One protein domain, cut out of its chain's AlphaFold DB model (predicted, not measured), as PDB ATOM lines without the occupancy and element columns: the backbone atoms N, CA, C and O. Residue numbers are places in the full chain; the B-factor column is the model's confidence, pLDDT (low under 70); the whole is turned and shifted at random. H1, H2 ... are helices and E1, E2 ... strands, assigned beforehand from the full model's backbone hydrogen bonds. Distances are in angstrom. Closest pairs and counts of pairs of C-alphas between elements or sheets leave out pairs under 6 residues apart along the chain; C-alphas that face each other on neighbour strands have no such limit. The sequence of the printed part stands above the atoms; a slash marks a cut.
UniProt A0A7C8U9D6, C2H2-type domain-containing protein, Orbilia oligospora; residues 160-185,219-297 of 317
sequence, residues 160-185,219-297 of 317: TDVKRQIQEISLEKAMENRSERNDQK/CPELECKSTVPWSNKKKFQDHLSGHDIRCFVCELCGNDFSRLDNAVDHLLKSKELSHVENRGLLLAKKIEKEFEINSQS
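What this domain is: This is residues 160 to 185 and 219 to 297 of the 317 residues of the protein "C2H2-type domain-containing protein" of Orbilia oligospora (UniProt A0A7C8U9D6). A tiny two-stranded ribbon, E1 and E2, sits in the middle with H4 packed along it; H2 and H3 lie toward one end of a loose, elongated model, and the long helix H5 leads away at the other, where residues 287 to 297 stick out. The printed part has 105 residues with five named helices and two named strands, in the order H1 E1 H2 H3 E2 H4 H5. The sheet, order E1 - E2, is antiparallel, and the class is mostly helix. The radius of gyration of the C-alphas is 17.6 A, and the spans are 58 by 33 by 20 A.

Where its parts are: E1 is residues 166 to 168, 6.3 A long, and E2 is residues 248 to 250, 6.7 A. H4 is residues 260 to 269, 14.2 A. H1 is residues 160 to 165, 10.0 A, from C-alpha 160 at (25.902, -29.993, 5.052). H2 is residues 171 to 184, 20.2 A, and H3 residues 233 to 242, 14.5 A. H5 is residues 273 to 297, 36.7 A, ending at C-alpha 297 at (18.834, -44.164, -13.277).

How they stand to each other: E1 and E2 are antiparallel at 151 degrees, with N 167 and O 249 2.9 A apart. The closest C-alphas of E2 and H4, Phe 248 and Leu 260, are 6.1 A apart. H1 touches H4 about perpendicular, 86 degrees, closest at C-alphas 163 and 264, 6.4 A. H4 and H5 only just touch, with 3 pairs of C-alphas within 8 A, closest Leu 267 and His 275, 6.3 A, by residues 275 to 279 of H5 alone. H2 and H3 are apart and touch no helix. Every O i to N i+4 pair is within hydrogen-bond range in H2, H4 and H5; H3 has 5 of 6, and H1 0 of 2 with 1 of 3 O i to N i+3 pairs.

The domain as a whole: The C-alphas of Glu 223 and Ser 297, the two farthest apart, are 59.2 A apart. Residues 186 to 218 are not printed, and C-alphas 185 and 219 are 22.9 A apart across the cut. Of the links that are printed whole, none is long. No printed residue is under 70 in pLDDT.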
ATOM      1  N   THR A 160      27.346 -30.106   5.298       92.75
ATOM      2  CA  THR A 160      25.902 -29.993   5.052       92.75
ATOM      3  C   THR A 160      25.089 -31.097   5.714       92.75
ATOM      4  O   THR A 160      23.967 -30.833   6.137       92.75
ATOM      5  N   ASP A 161      25.657 -32.298   5.820       93.00
ATOM      6  CA  ASP A 161      24.967 -33.487   6.330       93.00
ATOM      7  C   ASP A 161      24.796 -33.365   7.848       93.00
ATOM      8  O   ASP A 161      23.729 -33.616   8.401       93.00
ATOM      9  N   VAL A 162      25.841 -32.856   8.501       93.69
ATOM     10  CA  VAL A 162      25.928 -32.686   9.955       93.69
ATOM     11  C   VAL A 162      25.232 -31.408  10.437       93.69
ATOM     12  O   VAL A 162      24.745 -31.342  11.561       93.69
ATOM     13  N   LYS A 163      25.113 -30.387   9.576       93.50
ATOM     14  CA  LYS A 163      24.499 -29.094   9.924       93.50
ATOM     15  C   LYS A 163      23.062 -29.216  10.447       93.50
ATOM     16  O   LYS A 163      22.637 -28.353  11.202       93.50
ATOM     17  N   ARG A 164      22.326 -30.266  10.064       94.25
ATOM     18  CA  ARG A 164      20.941 -30.494  10.513       94.25
ATOM     19  C   ARG A 164      20.809 -30.805  12.004       94.25
ATOM     20  O   ARG A 164      19.706 -30.712  12.507       94.25
ATOM     21  N   GLN A 165      21.900 -31.162  12.677       95.69
ATOM     22  CA  GLN A 165      21.923 -31.506  14.109       95.69
ATOM     23  C   GLN A 165      22.402 -30.355  14.989       95.69
ATOM     24  O   GLN A 165      22.695 -30.520  16.175       95.69
ATOM     25  N   ILE A 166      22.568 -29.191  14.368       96.38
ATOM     26  CA  ILE A 166      22.930 -27.963  15.040       96.38
ATOM     27  C   ILE A 166      21.701 -27.081  14.993       96.38
ATOM     28  O   ILE A 166      21.312 -26.588  13.931       96.38
ATOM     29  N   GLN A 167      21.134 -26.845  16.162       96.88
ATOM     30  CA  GLN A 167      20.043 -25.916  16.325       96.88
ATOM     31  C   GLN A 167      20.612 -24.494  16.382       96.88
ATOM     32  O   GLN A 167      21.405 -24.161  17.266       96.88
ATOM     33  N   GLU A 168      20.225 -23.637  15.432       96.31
ATOM     34  CA  GLU A 168      20.440 -22.191  15.559       96.31
ATOM     35  C   GLU A 168      19.333 -21.640  16.464       96.31
ATOM     36  O   GLU A 168      18.174 -21.547  16.057       96.31
ATOM     37  N   ILE A 169      19.677 -21.336  17.715       96.69
ATOM     38  CA  ILE A 169      18.742 -20.762  18.686       96.69
ATOM     39  C   ILE A 169      18.609 -19.251  18.478       96.69
ATOM     40  O   ILE A 169      19.505 -18.598  17.933       96.69
ATOM     41  N   SER A 170      17.481 -18.683  18.918       95.88
ATOM     42  CA  SER A 170      17.272 -17.239  18.839       95.88
ATOM     43  C   SER A 170      18.287 -16.481  19.698       95.88
ATOM     44  O   SER A 170      18.878 -17.021  20.639       95.88
ATOM     45  N   LEU A 171      18.496 -15.208  19.368       91.81
ATOM     46  CA  LEU A 171      19.444 -14.360  20.083       91.81
ATOM     47  C   LEU A 171      19.036 -14.190  21.549       91.81
ATOM     48  O   LEU A 171      19.885 -14.244  22.432       91.81
ATOM     49  N   GLU A 172      17.738 -14.051  21.803       93.69
ATOM     50  CA  GLU A 172      17.159 -13.929  23.137       93.69
ATOM     51  C   GLU A 172      17.452 -15.183  23.968       93.69
ATOM     52  O   GLU A 172      17.962 -15.072  25.082       93.69
ATOM     53  N   LYS A 173      17.240 -16.378  23.393       95.31
ATOM     54  CA  LYS A 173      17.542 -17.644  24.073       95.31
ATOM     55  C   LYS A 173      19.040 -17.806  24.338       95.31
ATOM     56  O   LYS A 173      19.442 -18.276  25.396       95.31
ATOM     57  N   ALA A 174      19.885 -17.368  23.403       93.06
ATOM     58  CA  ALA A 174      21.334 -17.391  23.581       93.06
ATOM     59  C   ALA A 174      21.808 -16.472  24.724       93.06
ATOM     60  O   ALA A 174      22.799 -16.792  25.389       93.06
ATOM     61  N   MET A 175      21.124 -15.347  24.964       92.19
ATOM     62  CA  MET A 175      21.401 -14.480  26.115       92.19
ATOM     63  C   MET A 175      20.940 -15.101  27.436       92.19
ATOM     64  O   MET A 175      21.665 -15.009  28.422       92.19
ATOM     65  N   GLU A 176      19.783 -15.765  27.456       94.50
ATOM     66  CA  GLU A 176      19.295 -16.493  28.635       94.50
ATOM     67  C   GLU A 176      20.298 -17.577  29.062       94.50
ATOM     68  O   GLU A 176      20.805 -17.537  30.183       94.50
ATOM     69  N   ASN A 177      20.715 -18.444  28.128       93.25
ATOM     70  CA  ASN A 177      21.720 -19.484  28.387       93.25
ATOM     71  C   ASN A 177      23.050 -18.898  28.907       93.25
ATOM     72  O   ASN A 177      23.757 -19.516  29.706       93.25
ATOM     73  N   ARG A 178      23.433 -17.699  28.441       90.62
ATOM     74  CA  ARG A 178      24.622 -16.990  28.936       90.62
ATOM     75  C   ARG A 178      24.445 -16.554  30.389       90.62
ATOM     76  O   ARG A 178      25.394 -16.706  31.157       90.62
ATOM     77  N   SER A 179      23.284 -16.006  30.754       88.38
ATOM     78  CA  SER A 179      22.993 -15.624  32.141       88.38
ATOM     79  C   SER A 179      23.136 -16.829  33.062       88.38
ATOM     80  O   SER A 179      23.926 -16.773  33.997       88.38
ATOM     81  N   GLU A 180      22.520 -17.959  32.705       92.81
ATOM     82  CA  GLU A 180      22.615 -19.207  33.472       92.81
ATOM     83  C   GLU A 180      24.073 -19.669  33.656       92.81
ATOM     84  O   GLU A 180      24.495 -20.013  34.761       92.81
ATOM     85  N   ARG A 181      24.893 -19.620  32.592       90.75
ATOM     86  CA  ARG A 181      26.331 -19.937  32.686       90.75
ATOM     87  C   ARG A 181      27.089 -18.980  33.600       90.75
ATOM     88  O   ARG A 181      28.037 -19.405  34.261       90.75
ATOM     89  N   ASN A 182      26.747 -17.695  33.587       86.00
ATOM     90  CA  ASN A 182      27.386 -16.702  34.445       86.00
ATOM     91  C   ASN A 182      26.970 -16.883  35.907       86.00
ATOM     92  O   ASN A 182      27.829 -16.779  36.773       86.00
ATOM     93  N   ASP A 183      25.711 -17.227  36.175       86.25
ATOM     94  CA  ASP A 183      25.221 -17.504  37.528       86.25
ATOM     95  C   ASP A 183      25.910 -18.742  38.126       86.25
ATOM     96  O   ASP A 183      26.269 -18.767  39.306       86.25
ATOM     97  N   GLN A 184      26.184 -19.752  37.293       86.75
ATOM     98  CA  GLN A 184      26.954 -20.940  37.681       86.75
ATOM     99  C   GLN A 184      28.445 -20.641  37.889       86.75
ATOM    100  O   GLN A 184      29.084 -21.174  38.802       86.75
ATOM    101  N   LYS A 185      29.031 -19.780  37.051       82.69
ATOM    102  CA  LYS A 185      30.414 -19.328  37.206       82.69
ATOM    103  C   LYS A 185      30.460 -18.265  38.299       82.69
ATOM    104  O   LYS A 185      30.379 -17.082  37.996       82.69
ATOM    105  N   CYS A 219      24.269  -5.381  18.240       94.50
ATOM    106  CA  CYS A 219      24.573  -6.170  19.424       94.50
ATOM    107  C   CYS A 219      23.446  -5.956  20.440       94.50
ATOM    108  O   CYS A 219      23.059  -4.803  20.641       94.50
ATOM    109  N   PRO A 220      22.900  -7.025  21.039       93.50
ATOM    110  CA  PRO A 220      21.814  -6.904  22.009       93.50
ATOM    111  C   PRO A 220      22.296  -6.397  23.380       93.50
ATOM    112  O   PRO A 220      21.498  -5.916  24.175       93.50
ATOM    113  N   GLU A 221      23.598  -6.476  23.660       92.19
ATOM    114  CA  GLU A 221      24.184  -6.040  24.927       92.19
ATOM    115  C   GLU A 221      24.222  -4.509  25.014       92.19
ATOM    116  O   GLU A 221      24.952  -3.854  24.266       92.19
ATOM    117  N   LEU A 222      23.479  -3.937  25.968       90.50
ATOM    118  CA  LEU A 222      23.381  -2.484  26.170       90.50
ATOM    119  C   LEU A 222      24.728  -1.838  26.526       90.50
ATOM    120  O   LEU A 222      24.997  -0.702  26.143       90.50
ATOM    121  N   GLU A 223      25.598  -2.573  27.221       90.75
ATOM    122  CA  GLU A 223      26.940  -2.115  27.596       90.75
ATOM    123  C   GLU A 223      27.978  -2.310  26.476       90.75
ATOM    124  O   GLU A 223      29.163  -1.989  26.632       90.75
ATOM    125  N   CYS A 224      27.569  -2.849  25.322       91.75
ATOM    126  CA  CYS A 224      28.481  -3.060  24.215       91.75
ATOM    127  C   CYS A 224      28.884  -1.730  23.571       91.75
ATOM    128  O   CYS A 224      28.084  -0.998  22.992       91.75
ATOM    129  N   LYS A 225      30.193  -1.461  23.580       91.06
ATOM    130  CA  LYS A 225      30.795  -0.260  22.979       91.06
ATOM    131  C   LYS A 225      30.645  -0.189  21.462       91.06
ATOM    132  O   LYS A 225      30.885   0.859  20.866       91.06
ATOM    133  N   SER A 226      30.296  -1.301  20.821       88.88
ATOM    134  CA  SER A 226      30.048  -1.322  19.390       88.88
ATOM    135  C   SER A 226      28.636  -0.826  19.106       88.88
ATOM    136  O   SER A 226      27.708  -1.596  18.879       88.88
ATOM    137  N   THR A 227      28.497   0.496  19.074       83.44
ATOM    138  CA  THR A 227      27.286   1.183  18.603       83.44
ATOM    139  C   THR A 227      27.080   1.020  17.098       83.44
ATOM    140  O   THR A 227      25.999   1.294  16.575       83.44
ATOM    141  N   VAL A 228      28.118   0.574  16.384       85.94
ATOM    142  CA  VAL A 228      28.090   0.391  14.939       85.94
ATOM    143  C   VAL A 228      27.462  -0.966  14.622       85.94
ATOM    144  O   VAL A 228      28.022  -1.992  15.009       85.94
ATOM    145  N   PRO A 229      26.340  -0.999  13.885       89.00
ATOM    146  CA  PRO A 229      25.758  -2.258  13.446       89.00
ATOM    147  C   PRO A 229      26.700  -3.015  12.490       89.00
ATOM    148  O   PRO A 229      27.648  -2.449  11.945       89.00
ATOM    149  N   TRP A 230      26.464  -4.303  12.252       92.25
ATOM    150  CA  TRP A 230      27.292  -5.156  11.393       92.25
ATOM    151  C   TRP A 230      26.577  -5.468  10.083       92.25
ATOM    152  O   TRP A 230      25.396  -5.796  10.056       92.25
ATOM    153  N   SER A 231      27.311  -5.390   8.973       89.06
ATOM    154  CA  SER A 231      26.804  -5.763   7.646       89.06
ATOM    155  C   SER A 231      27.051  -7.234   7.308       89.06
ATOM    156  O   SER A 231      26.531  -7.736   6.321       89.06
ATOM    157  N   ASN A 232      27.899  -7.921   8.078       92.56
ATOM    158  CA  ASN A 232      28.323  -9.291   7.811       92.56
ATOM    159  C   ASN A 232      27.964 -10.183   9.006       92.56
ATOM    160  O   ASN A 232      28.494  -9.977  10.100       92.56
ATOM    161  N   LYS A 233      27.116 -11.196   8.774       91.38
ATOM    162  CA  LYS A 233      26.655 -12.145   9.803       91.38
ATOM    163  C   LYS A 233      27.814 -12.874  10.491       91.38
ATOM    164  O   LYS A 233      27.792 -13.018  11.705       91.38
ATOM    165  N   LYS A 234      28.869 -13.256   9.761       92.00
ATOM    166  CA  LYS A 234      30.051 -13.922  10.335       92.00
ATOM    167  C   LYS A 234      30.803 -13.009  11.303       92.00
ATOM    168  O   LYS A 234      31.148 -13.430  12.396       92.00
ATOM    169  N   LYS A 235      31.002 -11.738  10.935       93.44
ATOM    170  CA  LYS A 235      31.636 -10.747  11.825       93.44
ATOM    171  C   LYS A 235      30.770 -10.416  13.038       93.44
ATOM    172  O   LYS A 235      31.310 -10.163  14.106       93.44
ATOM    173  N   PHE A 236      29.452 -10.427  12.865       94.19
ATOM    174  CA  PHE A 236      28.513 -10.284  13.967       94.19
ATOM    175  C   PHE A 236      28.582 -11.480  14.929       94.19
ATOM    176  O   PHE A 236      28.713 -11.276  16.126       94.19
ATOM    177  N   GLN A 237      28.612 -12.717  14.427       93.12
ATOM    178  CA  GLN A 237      28.802 -13.918  15.253       93.12
ATOM    179  C   GLN A 237      30.154 -13.929  15.979       93.12
ATOM    180  O   GLN A 237      30.208 -14.215  17.172       93.12
ATOM    181  N   ASP A 238      31.238 -13.554  15.290       93.50
ATOM    182  CA  ASP A 238      32.553 -13.383  15.919       93.50
ATOM    183  C   ASP A 238      32.478 -12.336  17.049       93.50
ATOM    184  O   ASP A 238      33.070 -12.515  18.110       93.50
ATOM    185  N   HIS A 239      31.717 -11.255  16.863       94.81
ATOM    186  CA  HIS A 239      31.496 -10.259  17.907       94.81
ATOM    187  C   HIS A 239      30.685 -10.810  19.093       94.81
ATOM    188  O   HIS A 239      31.118 -10.650  20.234       94.81
ATOM    189  N   LEU A 240      29.567 -11.499  18.839       93.44
ATOM    190  CA  LEU A 240      28.748 -12.148  19.872       93.44
ATOM    191  C   LEU A 240      29.556 -13.158  20.698       93.44
ATOM    192  O   LEU A 240      29.374 -13.253  21.911       93.44
ATOM    193  N   SER A 241      30.524 -13.838  20.076       93.12
ATOM    194  CA  SER A 241      31.443 -14.733  20.783       93.12
ATOM    195  C   SER A 241      32.278 -14.025  21.856       93.12
ATOM    196  O   SER A 241      32.563 -14.616  22.893       93.12
ATOM    197  N   GLY A 242      32.606 -12.743  21.655       93.62
ATOM    198  CA  GLY A 242      33.289 -11.916  22.652       93.62
ATOM    199  C   GLY A 242      32.422 -11.599  23.873       93.62
ATOM    200  O   GLY A 242      32.958 -11.303  24.938       93.62
ATOM    201  N   HIS A 243      31.102 -11.714  23.733       92.38
ATOM    202  CA  HIS A 243      30.152 -11.639  24.837       92.38
ATOM    203  C   HIS A 243      29.826 -13.024  25.418       92.38
ATOM    204  O   HIS A 243      28.997 -13.105  26.308       92.38
ATOM    205  N   ASP A 244      30.450 -14.115  24.960       93.94
ATOM    206  CA  ASP A 244      30.047 -15.494  25.300       93.94
ATOM    207  C   ASP A 244      28.564 -15.783  24.974       93.94
ATOM    208  O   ASP A 244      27.927 -16.627  25.605       93.94
ATOM    209  N   ILE A 245      28.006 -15.082  23.975       93.62
ATOM    210  CA  ILE A 245      26.680 -15.361  23.416       93.62
ATOM    211  C   ILE A 245      26.844 -16.465  22.371       93.62
ATOM    212  O   ILE A 245      27.601 -16.328  21.402       93.62
ATOM    213  N   ARG A 246      26.154 -17.585  22.586       95.94
ATOM    214  CA  ARG A 246      26.319 -18.821  21.819       95.94
ATOM    215  C   ARG A 246      25.011 -19.191  21.145       95.94
ATOM    216  O   ARG A 246      24.066 -19.589  21.808       95.94
ATOM    217  N   CYS A 247      24.952 -19.010  19.830       96.06
ATOM    218  CA  CYS A 247      23.718 -19.173  19.057       96.06
ATOM    219  C   CYS A 247      23.531 -20.577  18.473       96.06
ATOM    220  O   CYS A 247      22.523 -20.820  17.821       96.06
ATOM    221  N   PHE A 248      24.493 -21.483  18.639       97.31
ATOM    222  CA  PHE A 248      24.460 -22.801  18.009       97.31
ATOM    223  C   PHE A 248      24.519 -23.882  19.066       97.31
ATOM    224  O   PHE A 248      25.533 -23.991  19.741       97.31
ATOM    225  N   VAL A 249      23.471 -24.683  19.191       97.62
ATOM    226  CA  VAL A 249      23.398 -25.774  20.166       97.62
ATOM    227  C   VAL A 249      23.503 -27.104  19.430       97.62
ATOM    228  O   VAL A 249      22.848 -27.311  18.411       97.62
ATOM    229  N   CYS A 250      24.359 -27.994  19.919       97.94
ATOM    230  CA  CYS A 250      24.412 -29.378  19.472       97.94
ATOM    231  C   CYS A 250      23.230 -30.138  20.077       97.94
ATOM    232  O   CYS A 250      23.149 -30.273  21.296       97.94
ATOM    233  N   GLU A 251      22.341 -30.671  19.244       97.44
ATOM    234  CA  GLU A 251      21.152 -31.397  19.715       97.44
ATOM    235  C   GLU A 251      21.501 -32.718  20.425       97.44
ATOM    236  O   GLU A 251      20.706 -33.224  21.210       97.44
ATOM    237  N   LEU A 252      22.699 -33.268  20.186       96.19
ATOM    238  CA  LEU A 252      23.120 -34.560  20.741       96.19
ATOM    239  C   LEU A 252      23.667 -34.475  22.172       96.19
ATOM    240  O   LEU A 252      23.520 -35.424  22.934       96.19
ATOM    241  N   CYS A 253      24.346 -33.382  22.528       96.88
ATOM    242  CA  CYS A 253      24.946 -33.206  23.861       96.88
ATOM    243  C   CYS A 253      24.505 -31.931  24.583       96.88
ATOM    244  O   CYS A 253      24.945 -31.694  25.702       96.88
ATOM    245  N   GLY A 254      23.701 -31.073  23.950       96.00
ATOM    246  CA  GLY A 254      23.283 -29.790  24.514       96.00
ATOM    247  C   GLY A 254      24.394 -28.738  24.601       96.00
ATOM    248  O   GLY A 254      24.133 -27.616  25.031       96.00
ATOM    249  N   ASN A 255      25.624 -29.055  24.179       96.50
ATOM    250  CA  ASN A 255      26.718 -28.087  24.168       96.50
ATOM    251  C   ASN A 255      26.437 -26.964  23.176       96.50
ATOM    252  O   ASN A 255      26.002 -27.207  22.048       96.50
ATOM    253  N   ASP A 256      26.758 -25.740  23.575       96.81
ATOM    254  CA  ASP A 256      26.538 -24.560  22.763       96.81
ATOM    255  C   ASP A 256      27.839 -23.901  22.285       96.81
ATOM    256  O   ASP A 256      28.904 -23.959  22.903       96.81
ATOM    257  N   PHE A 257      27.748 -23.262  21.126       96.31
ATOM    258  CA  PHE A 257      28.864 -22.721  20.373       96.31
ATOM    259  C   PHE A 257      28.509 -21.331  19.854       96.31
ATOM    260  O   PHE A 257      27.392 -21.042  19.423       96.31
ATOM    261  N   SER A 258      29.500 -20.445  19.843       92.62
ATOM    262  CA  SER A 258      29.360 -19.093  19.290       92.62
ATOM    263  C   SER A 258      29.339 -19.060  17.763       92.62
ATOM    264  O   SER A 258      28.819 -18.119  17.164       92.62
ATOM    265  N   ARG A 259      29.887 -20.093  17.114       94.31
ATOM    266  CA  ARG A 259      29.995 -20.192  15.657       94.31
ATOM    267  C   ARG A 259      29.516 -21.540  15.153       94.31
ATOM    268  O   ARG A 259      29.868 -22.572  15.715       94.31
ATOM    269  N   LEU A 260      28.834 -21.506  14.010       94.75
ATOM    270  CA  LEU A 260      28.384 -22.706  13.314       94.75
ATOM    271  C   LEU A 260      29.555 -23.625  12.942       94.75
ATOM    272  O   LEU A 260      29.472 -24.824  13.167       94.75
ATOM    273  N   ASP A 261      30.654 -23.066  12.421       95.00
ATOM    274  CA  ASP A 261      31.842 -23.851  12.045       95.00
ATOM    275  C   ASP A 261      32.374 -24.670  13.233       95.00
ATOM    276  O   ASP A 261      32.737 -25.829  13.068       95.00
ATOM    277  N   ASN A 262      32.360 -24.086  14.438       95.62
ATOM    278  CA  ASN A 262      32.832 -24.750  15.652       95.62
ATOM    279  C   ASN A 262      31.885 -25.880  16.075       95.62
ATOM    280  O   ASN A 262      32.356 -26.941  16.468       95.62
ATOM    281  N   ALA A 263      30.569 -25.674  15.962       96.62
ATOM    282  CA  ALA A 263      29.573 -26.708  16.239       96.62
ATOM    283  C   ALA A 263      29.658 -27.878  15.236       96.62
ATOM    284  O   ALA A 263      29.586 -29.040  15.626       96.62
ATOM    285  N   VAL A 264      29.883 -27.590  13.948       96.38
ATOM    286  CA  VAL A 264      30.085 -28.625  12.917       96.38
ATOM    287  C   VAL A 264      31.370 -29.405  13.172       96.38
ATOM    288  O   VAL A 264      31.365 -30.635  13.141       96.38
ATOM    289  N   ASP A 265      32.474 -28.707  13.439       95.94
ATOM    290  CA  ASP A 265      33.751 -29.349  13.734       95.94
ATOM    291  C   ASP A 265      33.672 -30.178  15.032       95.94
ATOM    292  O   ASP A 265      34.264 -31.257  15.094       95.94
ATOM    293  N   HIS A 266      32.904 -29.729  16.033       96.69
ATOM    294  CA  HIS A 266      32.589 -30.506  17.233       96.69
ATOM    295  C   HIS A 266      31.870 -31.813  16.883       96.69
ATOM    296  O   HIS A 266      32.346 -32.879  17.264       96.69
ATOM    297  N   LEU A 267      30.794 -31.761  16.094       95.31
ATOM    298  CA  LEU A 267      30.059 -32.961  15.684       95.31
ATOM    299  C   LEU A 267      30.929 -33.955  14.897       95.31
ATOM    300  O   LEU A 267      30.826 -35.166  15.086       95.31
ATOM    301  N   LEU A 268      31.837 -33.459  14.055       93.69
ATOM    302  CA  LEU A 268      32.735 -34.300  13.259       93.69
ATOM    303  C   LEU A 268      33.875 -34.930  14.069       93.69
ATOM    304  O   LEU A 268      34.318 -36.022  13.723       93.69
ATOM    305  N   LYS A 269      34.369 -34.256  15.114       94.56
ATOM    306  CA  LYS A 269      35.564 -34.681  15.870       94.56
ATOM    307  C   LYS A 269      35.262 -35.258  17.250       94.56
ATOM    308  O   LYS A 269      36.141 -35.887  17.833       94.56
ATOM    309  N   SER A 270      34.058 -35.045  17.780       94.88
ATOM    310  CA  SER A 270      33.657 -35.554  19.091       94.88
ATOM    311  C   SER A 270      33.795 -37.075  19.146       94.88
ATOM    312  O   SER A 270      33.404 -37.772  18.205       94.88
ATOM    313  N   LYS A 271      34.367 -37.587  20.236       95.69
ATOM    314  CA  LYS A 271      34.501 -39.028  20.502       95.69
ATOM    315  C   LYS A 271      33.357 -39.575  21.360       95.69
ATOM    316  O   LYS A 271      33.332 -40.769  21.621       95.69
ATOM    317  N   GLU A 272      32.428 -38.711  21.771       95.31
ATOM    318  CA  GLU A 272      31.238 -39.099  22.528       95.31
ATOM    319  C   GLU A 272      30.429 -40.153  21.766       95.31
ATOM    320  O   GLU A 272      30.231 -40.026  20.552       95.31
ATOM    321  N   LEU A 273      29.931 -41.164  22.484       94.38
ATOM    322  CA  LEU A 273      29.211 -42.300  21.900       94.38
ATOM    323  C   LEU A 273      28.042 -41.832  21.021       94.38
ATOM    324  O   LEU A 273      27.955 -42.213  19.855       94.38
ATOM    325  N   SER A 274      27.231 -40.900  21.533       95.75
ATOM    326  CA  SER A 274      26.088 -40.331  20.809       95.75
ATOM    327  C   SER A 274      26.485 -39.679  19.482       95.75
ATOM    328  O   SER A 274      25.729 -39.718  18.514       95.75
ATOM    329  N   HIS A 275      27.686 -39.100  19.403       94.56
ATOM    330  CA  HIS A 275      28.189 -38.458  18.188       94.56
ATOM    331  C   HIS A 275      28.714 -39.492  17.198       94.56
ATOM    332  O   HIS A 275      28.518 -39.351  15.992       94.56
ATOM    333  N   VAL A 276      29.385 -40.535  17.691       93.38
ATOM    334  CA  VAL A 276      29.883 -41.638  16.863       93.38
ATOM    335  C   VAL A 276      28.719 -42.387  16.213       93.38
ATOM    336  O   VAL A 276      28.711 -42.533  14.990       93.38
ATOM    337  N   GLU A 277      27.725 -42.796  17.004       94.25
ATOM    338  CA  GLU A 277      26.526 -43.496  16.526       94.25
ATOM    339  C   GLU A 277      25.779 -42.662  15.495       94.25
ATOM    340  O   GLU A 277      25.447 -43.127  14.404       94.25
ATOM    341  N   ASN A 278      25.581 -41.386  15.809       94.19
ATOM    342  CA  ASN A 278      24.909 -40.475  14.916       94.19
ATOM    343  C   ASN A 278      25.645 -40.318  13.570       94.19
ATOM    344  O   ASN A 278      25.007 -40.358  12.514       94.19
ATOM    345  N   ARG A 279      26.981 -40.191  13.577       94.31
ATOM    346  CA  ARG A 279      27.768 -40.161  12.334       94.31
ATOM    347  C   ARG A 279      27.594 -41.451  11.534       94.31
ATOM    348  O   ARG A 279      27.451 -41.370  10.317       94.31
ATOM    349  N   GLY A 280      27.554 -42.607  12.198       93.31
ATOM    350  CA  GLY A 280      27.248 -43.890  11.561       93.31
ATOM    351  C   GLY A 280      25.879 -43.889  10.875       93.31
ATOM    352  O   GLY A 280      25.779 -44.234   9.700       93.31
ATOM    353  N   LEU A 281      24.842 -43.397  11.560       94.94
ATOM    354  CA  LEU A 281      23.488 -43.277  11.004       94.94
ATOM    355  C   LEU A 281      23.420 -42.318   9.808       94.94
ATOM    356  O   LEU A 281      22.728 -42.597   8.829       94.94
ATOM    357  N   LEU A 282      24.124 -41.185   9.864       93.50
ATOM    358  CA  LEU A 282      24.189 -40.251   8.738       93.50
ATOM    359  C   LEU A 282      24.892 -40.864   7.522       93.50
ATOM    360  O   LEU A 282      24.466 -40.620   6.394       93.50
ATOM    361  N   LEU A 283      25.950 -41.645   7.744       93.25
ATOM    362  CA  LEU A 283      26.650 -42.354   6.675       93.25
ATOM    363  C   LEU A 283      25.764 -43.423   6.041       93.25
ATOM    364  O   LEU A 283      25.647 -43.443   4.820       93.25
ATOM    365  N   ALA A 284      25.080 -44.233   6.851       93.31
ATOM    366  CA  ALA A 284      24.141 -45.240   6.365       93.31
ATOM    367  C   ALA A 284      23.039 -44.613   5.493       93.31
ATOM    368  O   ALA A 284      22.864 -45.009   4.346       93.31
ATOM    369  N   LYS A 285      22.394 -43.538   5.971       94.56
ATOM    370  CA  LYS A 285      21.372 -42.804   5.198       94.56
ATOM    371  C   LYS A 285      21.900 -42.216   3.893       94.56
ATOM    372  O   LYS A 285      21.163 -42.089   2.919       94.56
ATOM    373  N   LYS A 286      23.162 -41.780   3.880       93.31
ATOM    374  CA  LYS A 286      23.793 -41.248   2.672       93.31
ATOM    375  C   LYS A 286      24.018 -42.355   1.643       93.31
ATOM    376  O   LYS A 286      23.700 -42.140   0.480       93.31
ATOM    377  N   ILE A 287      24.498 -43.515   2.088       92.75
ATOM    378  CA  ILE A 287      24.686 -44.703   1.251       92.75
ATOM    379  C   ILE A 287      23.338 -45.171   0.685       92.75
ATOM    380  O   ILE A 287      23.211 -45.313  -0.526       92.75
ATOM    381  N   GLU A 288      22.302 -45.312   1.520       93.38
ATOM    382  CA  GLU A 288      20.940 -45.678   1.086       93.38
ATOM    383  C   GLU A 288      20.405 -44.737  -0.003       93.38
ATOM    384  O   GLU A 288      19.881 -45.185  -1.021       93.38
ATOM    385  N   LYS A 289      20.592 -43.424   0.173       93.12
ATOM    386  CA  LYS A 289      20.162 -42.426  -0.809       93.12
ATOM    387  C   LYS A 289      20.921 -42.534  -2.134       93.12
ATOM    388  O   LYS A 289      20.343 -42.287  -3.188       93.12
ATOM    389  N   GLU A 290      22.212 -42.848  -2.096       90.56
ATOM    390  CA  GLU A 290      23.010 -43.052  -3.310       90.56
ATOM    391  C   GLU A 290      22.574 -44.325  -4.055       90.56
ATOM    392  O   GLU A 290      22.444 -44.284  -5.280       90.56
ATOM    393  N   PHE A 291      22.231 -45.403  -3.336       91.31
ATOM    394  CA  PHE A 291      21.618 -46.597  -3.929       91.31
ATOM    395  C   PHE A 291      20.266 -46.292  -4.590       91.31
ATOM    396  O   PHE A 291      20.047 -46.701  -5.727       91.31
ATOM    397  N   GLU A 292      19.391 -45.526  -3.931       93.00
ATOM    398  CA  GLU A 292      18.080 -45.155  -4.482       93.00
ATOM    399  C   GLU A 292      18.201 -44.336  -5.779       93.00
ATOM    400  O   GLU A 292      17.480 -44.583  -6.747       93.00
ATOM    401  N   ILE A 293      19.159 -43.402  -5.836       91.19
ATOM    402  CA  ILE A 293      19.439 -42.622  -7.050       91.19
ATOM    403  C   ILE A 293      19.927 -43.539  -8.178       91.19
ATOM    404  O   ILE A 293      19.475 -43.388  -9.312       91.19
ATOM    405  N   ASN A 294      20.805 -44.502  -7.876       88.19
ATOM    406  CA  ASN A 294      21.351 -45.412  -8.883       88.19
ATOM    407  C   ASN A 294      20.288 -46.381  -9.448       88.19
ATOM    408  O   ASN A 294      20.258 -46.657 -10.654       88.19
ATOM    409  N   SER A 295      19.369 -46.852  -8.597       90.12
ATOM    410  CA  SER A 295      18.219 -47.665  -9.013       90.12
ATOM    411  C   SER A 295      17.263 -46.894  -9.930       90.12
ATOM    412  O   SER A 295      16.788 -47.444 -10.916       90.12
ATOM    413  N   GLN A 296      17.029 -45.602  -9.683       87.12
ATOM    414  CA  GLN A 296      16.170 -44.791 -10.560       87.12
ATOM    415  C   GLN A 296      16.807 -44.512 -11.928       87.12
ATOM    416  O   GLN A 296      16.104 -44.441 -12.936       87.12
ATOM    417  N   SER A 297      18.135 -44.384 -12.002       81.75
ATOM    418  CA  SER A 297      18.834 -44.164 -13.277       81.75
ATOM    419  C   SER A 297      18.880 -45.392 -14.190       81.75
ATOM    420  O   SER A 297      19.040 -45.237 -15.401       81.75
TER     421      SER A 297